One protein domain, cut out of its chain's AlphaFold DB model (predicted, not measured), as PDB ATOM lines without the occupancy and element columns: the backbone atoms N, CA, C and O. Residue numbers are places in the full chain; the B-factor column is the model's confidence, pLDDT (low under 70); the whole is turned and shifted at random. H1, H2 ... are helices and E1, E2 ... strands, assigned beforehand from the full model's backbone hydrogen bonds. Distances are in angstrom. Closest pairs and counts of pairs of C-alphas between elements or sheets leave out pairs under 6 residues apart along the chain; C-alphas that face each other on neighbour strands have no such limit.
ATOM      1  N   GLN A 247     139.874 142.238 109.510       60.50
ATOM      2  CA  GLN A 247     141.173 141.579 109.647       60.50
ATOM      3  C   GLN A 247     141.259 140.314 108.786       60.50
ATOM      4  O   GLN A 247     141.095 139.217 109.304       60.50
ATOM      5  N   LEU A 248     141.541 140.461 107.489       62.94
ATOM      6  CA  LEU A 248     142.133 139.374 106.700       62.94
ATOM      7  C   LEU A 248     143.654 139.444 106.884       62.94
ATOM      8  O   LEU A 248     144.282 140.420 106.473       62.94
ATOM      9  N   GLN A 249     144.241 138.446 107.537       69.44
ATOM     10  CA  GLN A 249     145.683 138.325 107.738       69.44
ATOM     11  C   GLN A 249     146.219 137.112 106.975       69.44
ATOM     12  O   GLN A 249     145.550 136.081 106.924       69.44
ATOM     13  N   PRO A 250     147.428 137.189 106.403       71.31
ATOM     14  CA  PRO A 250     148.078 136.010 105.850       71.31
ATOM     15  C   PRO A 250     148.395 135.007 106.973       71.31
ATOM     16  O   PRO A 250     149.107 135.347 107.916       71.31
ATOM     17  N   THR A 251     147.864 133.783 106.897       66.69
ATOM     18  CA  THR A 251     147.985 132.759 107.962       66.69
ATOM     19  C   THR A 251     149.027 131.684 107.693       66.69
ATOM     20  O   THR A 251     149.351 130.888 108.578       66.69
ATOM     21  N   GLY A 252     149.615 131.664 106.499       61.91
ATOM     22  CA  GLY A 252     150.679 130.724 106.178       61.91
ATOM     23  C   GLY A 252     151.083 130.714 104.709       61.91
ATOM     24  O   GLY A 252     150.488 131.377 103.862       61.91
ATOM     25  N   ARG A 253     152.130 129.930 104.420       56.88
ATOM     26  CA  ARG A 253     152.558 129.574 103.058       56.88
ATOM     27  C   ARG A 253     151.704 128.394 102.595       56.88
ATOM     28  O   ARG A 253     151.767 127.338 103.233       56.88
ATOM     29  N   SER A 254     150.908 128.539 101.537       50.75
ATOM     30  CA  SER A 254     150.176 127.391 100.991       50.75
ATOM     31  C   SER A 254     151.122 126.436 100.233       50.75
ATOM     32  O   SER A 254     152.283 126.733  99.971       50.75
ATOM     33  N   ARG A 255     150.665 125.202  99.996       47.59
ATOM     34  CA  ARG A 255     151.471 123.971  99.829       47.59
ATOM     35  C   ARG A 255     152.311 123.827  98.544       47.59
ATOM     36  O   ARG A 255     152.846 122.737  98.324       47.59
ATOM     37  N   GLU A 256     152.471 124.846  97.703       47.31
ATOM     38  CA  GLU A 256     153.336 124.727  96.519       47.31
ATOM     39  C   GLU A 256     154.799 125.063  96.846       47.31
ATOM     40  O   GLU A 256     155.252 126.204  96.841       47.31
ATOM     41  N   THR A 257     155.589 124.026  97.122       51.41
ATOM     42  CA  THR A 257     157.046 124.139  97.248       51.41
ATOM     43  C   THR A 257     157.665 124.721  95.968       51.41
ATOM     44  O   THR A 257     157.690 124.037  94.945       51.41
ATOM     45  N   GLY A 258     158.231 125.932  96.032       57.97
ATOM     46  CA  GLY A 258     159.060 126.497  94.956       57.97
ATOM     47  C   GLY A 258     158.610 127.829  94.345       57.97
ATOM     48  O   GLY A 258     159.294 128.305  93.440       57.97
ATOM     49  N   ALA A 259     157.522 128.445  94.819       63.69
ATOM     50  CA  ALA A 259     157.151 129.796  94.395       63.69
ATOM     51  C   ALA A 259     158.234 130.833  94.794       63.69
ATOM     52  O   ALA A 259     158.791 130.741  95.895       63.69
ATOM     53  N   PRO A 260     158.575 131.806  93.920       69.62
ATOM     54  CA  PRO A 260     159.497 132.882  94.268       69.62
ATOM     55  C   PRO A 260     158.923 133.718  95.420       69.62
ATOM     56  O   PRO A 260     157.776 134.152  95.359       69.62
ATOM     57  N   MET A 261     159.727 133.941  96.459       70.56
ATOM     58  CA  MET A 261     159.333 134.681  97.663       70.56
ATOM     59  C   MET A 261     159.904 136.106  97.636       70.56
ATOM     60  O   MET A 261     161.002 136.290  97.098       70.56
ATOM     61  N   PRO A 262     159.216 137.089  98.248       79.06
ATOM     62  CA  PRO A 262     159.773 138.418  98.489       79.06
ATOM     63  C   PRO A 262     161.099 138.341  99.247       79.06
ATOM     64  O   PRO A 262     161.333 137.409 100.026       79.06
ATOM     65  N   ALA A 263     161.967 139.326  99.033       75.44
ATOM     66  CA  ALA A 263     163.211 139.410  99.779       75.44
ATOM     67  C   ALA A 263     162.925 139.667 101.266       75.44
ATOM     68  O   ALA A 263     162.017 140.416 101.630       75.44
ATOM     69  N   GLU A 264     163.729 139.067 102.145       77.81
ATOM     70  CA  GLU A 264     163.671 139.393 103.566       77.81
ATOM     71  C   GLU A 264     164.150 140.835 103.767       77.81
ATOM     72  O   GLU A 264     165.252 141.206 103.350       77.81
ATOM     73  N   ILE A 265     163.302 141.665 104.373       79.38
ATOM     74  CA  ILE A 265     163.587 143.085 104.563       79.38
ATOM     75  C   ILE A 265     164.205 143.340 105.937       79.38
ATOM     76  O   ILE A 265     163.800 142.766 106.946       79.38
ATOM     77  N   SER A 266     165.163 144.264 105.991       82.31
ATOM     78  CA  SER A 266     165.624 144.826 107.261       82.31
ATOM     79  C   SER A 266     164.614 145.875 107.722       82.31
ATOM     80  O   SER A 266     164.520 146.949 107.124       82.31
ATOM     81  N   PHE A 267     163.826 145.544 108.745       88.56
ATOM     82  CA  PHE A 267     162.764 146.407 109.254       88.56
ATOM     83  C   PHE A 267     163.215 147.152 110.524       88.56
ATOM     84  O   PHE A 267     163.788 146.523 111.414       88.56
ATOM     85  N   PRO A 268     163.012 148.480 110.636       87.12
ATOM     86  CA  PRO A 268     163.427 149.231 111.820       87.12
ATOM     87  C   PRO A 268     162.671 148.802 113.080       87.12
ATOM     88  O   PRO A 268     161.469 148.561 113.023       87.12
ATOM     89  N   ALA A 269     163.350 148.817 114.230       84.81
ATOM     90  CA  ALA A 269     162.758 148.436 115.516       84.81
ATOM     91  C   ALA A 269     161.523 149.272 115.914       84.81
ATOM     92  O   ALA A 269     160.629 148.770 116.591       84.81
ATOM     93  N   GLU A 270     161.473 150.528 115.459       85.50
ATOM     94  CA  GLU A 270     160.373 151.494 115.652       85.50
ATOM     95  C   GLU A 270     159.497 151.623 114.385       85.50
ATOM     96  O   GLU A 270     158.823 152.631 114.177       85.50
ATOM     97  N   GLY A 271     159.577 150.654 113.468       86.25
ATOM     98  CA  GLY A 271     158.850 150.686 112.204       86.25
ATOM     99  C   GLY A 271     157.334 150.616 112.401       86.25
ATOM    100  O   GLY A 271     156.854 150.034 113.368       86.25
ATOM    101  N   THR A 272     156.576 151.202 111.473       88.62
ATOM    102  CA  THR A 272     155.105 151.256 111.535       88.62
ATOM    103  C   THR A 272     154.446 150.369 110.477       88.62
ATOM    104  O   THR A 272     155.088 149.935 109.518       88.62
ATOM    105  N   ALA A 273     153.138 150.133 110.598       83.81
ATOM    106  CA  ALA A 273     152.371 149.391 109.595       83.81
ATOM    107  C   ALA A 273     152.497 149.998 108.181       83.81
ATOM    108  O   ALA A 273     152.650 149.267 107.206       83.81
ATOM    109  N   GLU A 274     152.538 151.329 108.063       85.31
ATOM    110  CA  GLU A 274     152.713 152.046 106.792       85.31
ATOM    111  C   GLU A 274     154.099 151.808 106.181       85.31
ATOM    112  O   GLU A 274     154.252 151.727 104.959       85.31
ATOM    113  N   MET A 275     155.128 151.654 107.020       88.06
ATOM    114  CA  MET A 275     156.465 151.289 106.554       88.06
ATOM    115  C   MET A 275     156.488 149.853 106.023       88.06
ATOM    116  O   MET A 275     157.144 149.592 105.017       88.06
ATOM    117  N   CYS A 276     155.747 148.936 106.653       86.06
ATOM    118  CA  CYS A 276     155.618 147.553 106.191       86.06
ATOM    119  C   CYS A 276     154.861 147.470 104.856       86.06
ATOM    120  O   CYS A 276     155.312 146.811 103.917       86.06
ATOM    121  N   GLN A 277     153.780 148.239 104.722       85.44
ATOM    122  CA  GLN A 277     153.056 148.406 103.464       85.44
ATOM    123  C   GLN A 277     153.961 148.949 102.350       85.44
ATOM    124  O   GLN A 277     153.973 148.415 101.241       85.44
ATOM    125  N   THR A 278     154.753 149.985 102.650       86.06
ATOM    126  CA  THR A 278     155.692 150.587 101.689       86.06
ATOM    127  C   THR A 278     156.753 149.580 101.247       86.06
ATOM    128  O   THR A 278     157.103 149.534 100.069       86.06
ATOM    129  N   ALA A 279     157.239 148.744 102.168       86.69
ATOM    130  CA  ALA A 279     158.198 147.698 101.844       86.69
ATOM    131  C   ALA A 279     157.599 146.654 100.889       86.69
ATOM    132  O   ALA A 279     158.222 146.350  99.873       86.69
ATOM    133  N   CYS A 280     156.373 146.187 101.146       85.38
ATOM    134  CA  CYS A 280     155.673 145.284 100.229       85.38
ATOM    135  C   CYS A 280     155.462 145.917  98.847       85.38
ATOM    136  O   CYS A 280     155.759 145.295  97.835       85.38
ATOM    137  N   ALA A 281     155.036 147.182  98.790       82.94
ATOM    138  CA  ALA A 281     154.836 147.895  97.527       82.94
ATOM    139  C   ALA A 281     156.134 148.077  96.712       82.94
ATOM    140  O   ALA A 281     156.083 148.305  95.506       82.94
ATOM    141  N   SER A 282     157.300 147.992  97.361       83.75
ATOM    142  CA  SER A 282     158.611 148.114  96.712       83.75
ATOM    143  C   SER A 282     159.213 146.786  96.231       83.75
ATOM    144  O   SER A 282     160.213 146.810  95.511       83.75
ATOM    145  N   ASP A 283     158.621 145.644  96.595       84.19
ATOM    146  CA  ASP A 283     159.073 144.309  96.195       84.19
ATOM    147  C   ASP A 283     158.099 143.700  95.174       84.19
ATOM    148  O   ASP A 283     156.933 143.449  95.467       84.19
ATOM    149  N   ALA A 284     158.595 143.432  93.963       81.94
ATOM    150  CA  ALA A 284     157.788 142.931  92.849       81.94
ATOM    151  C   ALA A 284     157.176 141.534  93.086       81.94
ATOM    152  O   ALA A 284     156.297 141.124  92.332       81.94
ATOM    153  N   LEU A 285     157.651 140.791  94.090       83.31
ATOM    154  CA  LEU A 285     157.122 139.479  94.463       83.31
ATOM    155  C   LEU A 285     156.133 139.553  95.632       83.31
ATOM    156  O   LEU A 285     155.517 138.537  95.947       83.31
ATOM    157  N   CYS A 286     155.973 140.713  96.279       85.38
ATOM    158  CA  CYS A 286     155.089 140.855  97.432       85.38
ATOM    159  C   CYS A 286     153.629 141.062  97.018       85.38
ATOM    160  O   CYS A 286     153.275 142.011  96.313       85.38
ATOM    161  N   THR A 287     152.766 140.180  97.511       81.31
ATOM    162  CA  THR A 287     151.321 140.182  97.251       81.31
ATOM    163  C   THR A 287     150.501 140.403  98.521       81.31
ATOM    164  O   THR A 287     149.382 140.911  98.444       81.31
ATOM    165  N   ALA A 288     151.060 140.093  99.693       83.94
ATOM    166  CA  ALA A 288     150.467 140.370 100.996       83.94
ATOM    167  C   ALA A 288     151.539 140.669 102.048       83.94
ATOM    168  O   ALA A 288     152.691 140.254 101.921       83.94
ATOM    169  N   TRP A 289     151.162 141.394 103.098       84.69
ATOM    170  CA  TRP A 289     152.059 141.766 104.186       84.69
ATOM    171  C   TRP A 289     151.349 141.746 105.537       84.69
ATOM    172  O   TRP A 289     150.133 141.921 105.630       84.69
ATOM    173  N   GLN A 290     152.132 141.551 106.594       86.44
ATOM    174  CA  GLN A 290     151.674 141.581 107.978       86.44
ATOM    175  C   GLN A 290     152.693 142.325 108.838       86.44
ATOM    176  O   GLN A 290     153.885 142.026 108.823       86.44
ATOM    177  N   TYR A 291     152.202 143.296 109.592       85.88
ATOM    178  CA  TYR A 291     152.923 144.053 110.596       85.88
ATOM    179  C   TYR A 291     152.600 143.513 111.989       85.88
ATOM    180  O   TYR A 291     151.433 143.393 112.376       85.88
ATOM    181  N   GLU A 292     153.660 143.243 112.741       85.25
ATOM    182  CA  GLU A 292     153.622 142.809 114.131       85.25
ATOM    183  C   GLU A 292     154.191 143.938 115.024       85.25
ATOM    184  O   GLU A 292     155.344 144.347 114.829       85.25
ATOM    185  N   PRO A 293     153.407 144.486 115.977       82.44
ATOM    186  CA  PRO A 293     153.849 145.593 116.821       82.44
ATOM    187  C   PRO A 293     154.841 145.148 117.911       82.44
ATOM    188  O   PRO A 293     154.752 144.024 118.403       82.44
ATOM    189  N   PRO A 294     155.729 146.037 118.399       81.62
ATOM    190  CA  PRO A 294     156.561 145.738 119.563       81.62
ATOM    191  C   PRO A 294     155.705 145.325 120.773       81.62
ATOM    192  O   PRO A 294     154.723 145.988 121.111       81.62
ATOM    193  N   GLY A 295     156.097 144.252 121.459       73.25
ATOM    194  CA  GLY A 295     155.416 143.727 122.644       73.25
ATOM    195  C   GLY A 295     154.376 142.634 122.372       73.25
ATOM    196  O   GLY A 295     153.901 142.026 123.335       73.25
ATOM    197  N   SER A 296     154.050 142.321 121.113       71.81
ATOM    198  CA  SER A 296     153.285 141.113 120.772       71.81
ATOM    199  C   SER A 296     154.126 139.863 121.028       71.81
ATOM    200  O   SER A 296     155.319 139.847 120.743       71.81
ATOM    201  N   LEU A 297     153.529 138.811 121.603       64.69
ATOM    202  CA  LEU A 297     154.133 137.470 121.726       64.69
ATOM    203  C   LEU A 297     155.628 137.453 122.145       64.69
ATOM    204  O   LEU A 297     156.406 136.623 121.679       64.69
ATOM    205  N   PHE A 298     156.026 138.348 123.062       67.25
ATOM    206  CA  PHE A 298     157.402 138.517 123.569       67.25
ATOM    207  C   PHE A 298     158.446 139.047 122.563       67.25
ATOM    208  O   PHE A 298     159.649 138.904 122.789       67.25
ATOM    209  N   VAL A 299     158.022 139.695 121.481       72.50
ATOM    210  CA  VAL A 299     158.903 140.364 120.519       72.50
ATOM    211  C   VAL A 299     159.213 141.791 120.992       72.50
ATOM    212  O   VAL A 299     158.310 142.566 121.287       72.50
ATOM    213  N   ALA A 300     160.496 142.151 121.097       78.56
ATOM    214  CA  ALA A 300     160.927 143.447 121.641       78.56
ATOM    215  C   ALA A 300     160.885 144.613 120.632       78.56
ATOM    216  O   ALA A 300     160.975 145.769 121.034       78.56
ATOM    217  N   GLU A 301     160.770 144.312 119.340       85.56
ATOM    218  CA  GLU A 301     160.912 145.258 118.228       85.56
ATOM    219  C   GLU A 301     159.816 145.010 117.186       85.56
ATOM    220  O   GLU A 301     159.316 143.891 117.071       85.56
ATOM    221  N   ALA A 302     159.451 146.033 116.416       87.31
ATOM    222  CA  ALA A 302     158.470 145.893 115.347       87.31
ATOM    223  C   ALA A 302     158.967 144.934 114.255       87.31
ATOM    224  O   ALA A 302     160.152 144.929 113.911       87.31
ATOM    225  N   ARG A 303     158.060 144.149 113.664       87.00
ATOM    226  CA  ARG A 303     158.380 143.244 112.552       87.00
ATOM    227  C   ARG A 303     157.430 143.429 111.382       87.00
ATOM    228  O   ARG A 303     156.273 143.811 111.538       87.00
ATOM    229  N   CYS A 304     157.947 143.126 110.200       87.25
ATOM    230  CA  CYS A 304     157.192 143.119 108.962       87.25
ATOM    231  C   CYS A 304     157.458 141.813 108.214       87.25
ATOM    232  O   CYS A 304     158.609 141.455 107.962       87.25
ATOM    233  N   HIS A 305     156.382 141.120 107.859       87.00
ATOM    234  CA  HIS A 305     156.399 139.877 107.105       87.00
ATOM    235  C   HIS A 305     155.802 140.122 105.723       87.00
ATOM    236  O   HIS A 305     154.693 140.642 105.615       87.00
ATOM    237  N   LEU A 306     156.540 139.745 104.680       86.88
ATOM    238  CA  LEU A 306     156.108 139.838 103.287       86.88
ATOM    239  C   LEU A 306     155.794 138.439 102.747       86.88
ATOM    240  O   LEU A 306     156.517 137.482 103.035       86.88
ATOM    241  N   TYR A 307     154.737 138.332 101.948       84.44
ATOM    242  CA  TYR A 307     154.230 137.079 101.395       84.44
ATOM    243  C   TYR A 307     154.081 137.167  99.869       84.44
ATOM    244  O   TYR A 307     153.812 138.241  99.328       84.44
ATOM    245  N   GLY A 308     154.294 136.036  99.191       80.06
ATOM    246  CA  GLY A 308     154.189 135.893  97.736       80.06
ATOM    247  C   GLY A 308     152.809 135.431  97.261       80.06
ATOM    248  O   GLY A 308     151.870 135.291  98.042       80.06
ATOM    249  N   ALA A 309     152.670 135.199  95.952       73.69
ATOM    250  CA  ALA A 309     151.390 134.945  95.272       73.69
ATOM    251  C   ALA A 309     150.582 133.720  95.764       73.69
ATOM    252  O   ALA A 309     149.434 133.554  95.363       73.69
ATOM    253  N   ASP A 310     151.157 132.883  96.625       69.12
ATOM    254  CA  ASP A 310     150.572 131.684  97.231       69.12
ATOM    255  C   ASP A 310     150.075 131.892  98.677       69.12
ATOM    256  O   ASP A 310     149.738 130.918  99.359       69.12
ATOM    257  N   ALA A 311     150.046 133.138  99.158       74.75
ATOM    258  CA  ALA A 311     149.601 133.483 100.504       74.75
ATOM    259  C   ALA A 311     148.107 133.182 100.715       74.75
ATOM    260  O   ALA A 311     147.248 133.709 100.006       74.75
ATOM    261  N   GLU A 312     147.798 132.371 101.728       72.44
ATOM    262  CA  GLU A 312     146.428 132.157 102.204       72.44
ATOM    263  C   GLU A 312     146.062 133.252 103.211       72.44
ATOM    264  O   GLU A 312     146.850 133.550 104.111       72.44
ATOM    265  N   LEU A 313     144.886 133.865 103.043       74.06
ATOM    266  CA  LEU A 313     144.362 134.905 103.929       74.06
ATOM    267  C   LEU A 313     143.227 134.323 104.776       74.06
ATOM    268  O   LEU A 313     142.305 133.727 104.223       74.06
ATOM    269  N   ASP A 314     143.260 134.545 106.087       66.25
ATOM    270  CA  ASP A 314     142.206 134.136 107.021       66.25
ATOM    271  C   ASP A 314     141.839 135.283 107.972       66.25
ATOM    272  O   ASP A 314     142.558 136.280 108.091       66.25
ATOM    273  N   TYR A 315     140.725 135.133 108.681       63.91
ATOM    274  CA  TYR A 315     140.310 136.062 109.718       63.91
ATOM    275  C   TYR A 315     141.153 135.898 110.991       63.91
ATOM    276  O   TYR A 315     141.260 134.807 111.544       63.91
ATOM    277  N   SER A 316     141.720 136.993 111.502       62.75
ATOM    278  CA  SER A 316     142.506 136.998 112.751       62.75
ATOM    279  C   SER A 316     142.103 138.168 113.638       62.75
ATOM    280  O   SER A 316     141.898 139.254 113.121       62.75
ATOM    281  N   PHE A 317     142.004 137.978 114.958       53.91
ATOM    282  CA  PHE A 317     141.408 138.952 115.889       53.91
ATOM    283  C   PHE A 317     142.410 139.670 116.809       53.91
ATOM    284  O   PHE A 317     142.014 140.305 117.788       53.91
ATOM    285  N   ASP A 318     143.709 139.610 116.508       60.88
ATOM    286  CA  ASP A 318     144.733 140.121 117.422       60.88
ATOM    287  C   ASP A 318     144.853 141.653 117.387       60.88
ATOM    288  O   ASP A 318     145.127 142.278 116.357       60.88
ATOM    289  N   ALA A 319     144.641 142.279 118.549       59.59
ATOM    290  CA  ALA A 319     144.675 143.729 118.707       59.59
ATOM    291  C   ALA A 319     146.093 144.288 118.486       59.59
ATOM    292  O   ALA A 319     147.049 143.863 119.131       59.59
ATOM    293  N   GLY A 320     146.220 145.283 117.602       65.88
ATOM    294  CA  GLY A 320     147.480 145.986 117.316       65.88
ATOM    295  C   GLY A 320     148.271 145.458 116.112       65.88
ATOM    296  O   GLY A 320     149.183 146.145 115.655       65.88
ATOM    297  N   PHE A 321     147.908 144.297 115.565       75.44
ATOM    298  CA  PHE A 321     148.434 143.819 114.285       75.44
ATOM    299  C   PHE A 321     147.789 144.573 113.121       75.44
ATOM    300  O   PHE A 321     146.602 144.901 113.162       75.44
ATOM    301  N   ALA A 322     148.562 144.801 112.061       78.06
ATOM    302  CA  ALA A 322     148.053 145.334 110.802       78.06
ATOM    303  C   ALA A 322     148.455 144.405 109.659       78.06
ATOM    304  O   ALA A 322     149.532 143.824 109.679       78.06
ATOM    305  N   ALA A 323     147.596 144.247 108.665       79.62
ATOM    306  CA  ALA A 323     147.896 143.454 107.485       79.62
ATOM    307  C   ALA A 323     147.242 144.094 106.268       79.62
ATOM    308  O   ALA A 323     146.306 144.891 106.388       79.62
ATOM    309  N   GLY A 324     147.741 143.741 105.095       77.38
ATOM    310  CA  GLY A 324     147.186 144.220 103.848       77.38
ATOM    311  C   GLY A 324     147.658 143.392 102.673       77.38
ATOM    312  O   GLY A 324     148.530 142.530 102.785       77.38
ATOM    313  N   THR A 325     147.070 143.681 101.522       78.12
ATOM    314  CA  THR A 325     147.472 143.070 100.258       78.12
ATOM    315  C   THR A 325     147.994 144.120  99.308       78.12
ATOM    316  O   THR A 325     147.651 145.297  99.429       78.12
ATOM    317  N   ASN A 326     148.860 143.705  98.389       74.94
ATOM    318  CA  ASN A 326     149.246 144.556  97.283       74.94
ATOM    319  C   ASN A 326     148.008 144.731  96.380       74.94
ATOM    320  O   ASN A 326     147.542 143.742  95.810       74.94
ATOM    321  N   PRO A 327     147.453 145.951  96.252       67.06
ATOM    322  CA  PRO A 327     146.218 146.185  95.504       67.06
ATOM    323  C   PRO A 327     146.361 145.890  94.003       67.06
ATOM    324  O   PRO A 327     145.359 145.697  93.315       67.06
ATOM    325  N   GLU A 328     147.592 145.818  93.489       70.12
ATOM    326  CA  GLU A 328     147.869 145.452  92.097       70.12
ATOM    327  C   GLU A 328     147.726 143.942  91.834       70.12
ATOM    328  O   GLU A 328     147.706 143.517  90.677       70.12
ATOM    329  N   VAL A 329     147.601 143.122  92.885       69.50
ATOM    330  CA  VAL A 329     147.529 141.664  92.775       69.50
ATOM    331  C   VAL A 329     146.073 141.183  92.856       69.50
ATOM    332  O   VAL A 329     145.388 141.452  93.847       69.50
ATOM    333  N   PRO A 330     145.578 140.440  91.848       66.56
ATOM    334  CA  PRO A 330     144.249 139.833  91.896       66.56
ATOM    335  C   PRO A 330     144.181 138.720  92.952       66.56
ATOM    336  O   PRO A 330     145.016 137.816  92.955       66.56
ATOM    337  N   GLN A 331     143.162 138.739  93.809       66.81
ATOM    338  CA  GLN A 331     142.895 137.700  94.810       66.81
ATOM    339  C   GLN A 331     141.860 136.702  94.298       66.81
ATOM    340  O   GLN A 331     140.819 137.133  93.814       66.81
ATOM    341  N   LEU A 332     142.109 135.394  94.439       62.34
ATOM    342  CA  LEU A 332     141.114 134.341  94.171       62.34
ATOM    343  C   LEU A 332     140.152 134.180  95.338       62.34
ATOM    344  O   LEU A 332     140.591 133.910  96.455       62.34
ATOM    345  N   THR A 333     138.856 134.142  95.047       58.00
ATOM    346  CA  THR A 333     137.872 133.586  95.983       58.00
ATOM    347  C   THR A 333     137.628 132.126  95.618       58.00
ATOM    348  O   THR A 333     137.061 131.830  94.567       58.00
TER     349      THR A 333
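Overview. This is residues 247 to 333 of the 632 residues of the protein "VWA domain-containing protein" of Pararhodobacter aggregans (UniProt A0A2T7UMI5). A small three-stranded sheet, E3 E2 E5, forms the core, with the single helix H1 packed over one face and a two-stranded sheet, E1 E4, set crosswise over the other face, only partly face to face with it. A long loop, residues 254 to 272, runs round the outside from E1 to H1, and the short strand E6 lies away from the core near the end of the printed part. The printed part has 87 residues, with one named helix and six named strands in the order E1 H1 E2 E3 E4 E5 E6; both sheets are antiparallel, and the class is mixed, helices and strands, with under half of the residues in named elements. The whole is compact, with a radius of gyration of the C-alphas of 12.5 A, and its C-alphas span 32 by 26 by 24 A.

Along the chain. In the larger sheet, E2 is residues 288 to 292, 13.7 A from first to last C-alpha, E3 is residues 303 to 307, 13.4 A, and E5 is residues 322 to 325, 10.8 A. C-alpha 288 is at (150.467, 140.370, 100.996). H1 is residues 273 to 282, 14.4 A. E1, residues 248 to 253, measures 14.8 A and begins with C-alpha 248 at (142.133, 139.374, 106.700); E4, residues 311 to 315, measures 13.3 A. E6, residues 330 to 332, measures 6.7 A and ends with C-alpha 332 at (141.114, 134.341, 94.171).

Arrangement. E2 is the inner strand, with edge strands E3 and E5. E2 and E3 are a hairpin, with N 290 and O 305 2.9 A apart, within hydrogen-bond range. Between E2 and E5, N 291 and O 322 are within that range at 2.7 A. H1 is on this sheet at a height of 8.1 A, two layers with a helix on one face. It lies over E2 and, only just, over E3, where 3 of its C-alphas fall, and runs only just slantwise to the strands, at 30.2 degrees to E2 on the local plane. The closest C-alphas of H1 and E2 are those of Ala 273 and Tyr 291, 5.5 A apart. In H1 every O i to N i+4 pair is within hydrogen-bond range. E1 and E4 are antiparallel neighbours, with N 249 and O 314 within range at 2.8 A. The two sheets form a sandwich, two sheets face to face, their best planes 32 degrees apart and their strands at 64 degrees. The closest C-alphas of E1 and E5 are those of Gln 249 and Ala 323, 5.6 A apart. E3 and E4 meet only through their link. E6 pairs with no named strand and is apart from E4 and E5, among others.

Size, cuts and confidence. The C-alphas of Ala 300 and Thr 333, the two farthest apart, are 35.9 A from each other. The printed part has no cut. The link from E1 to H1 is long, with 19 residues. The mean pLDDT of the printed part is 74.9; 29 residues are under 70, among them residues 251 to 260, 314 to 320 and 329 to 333.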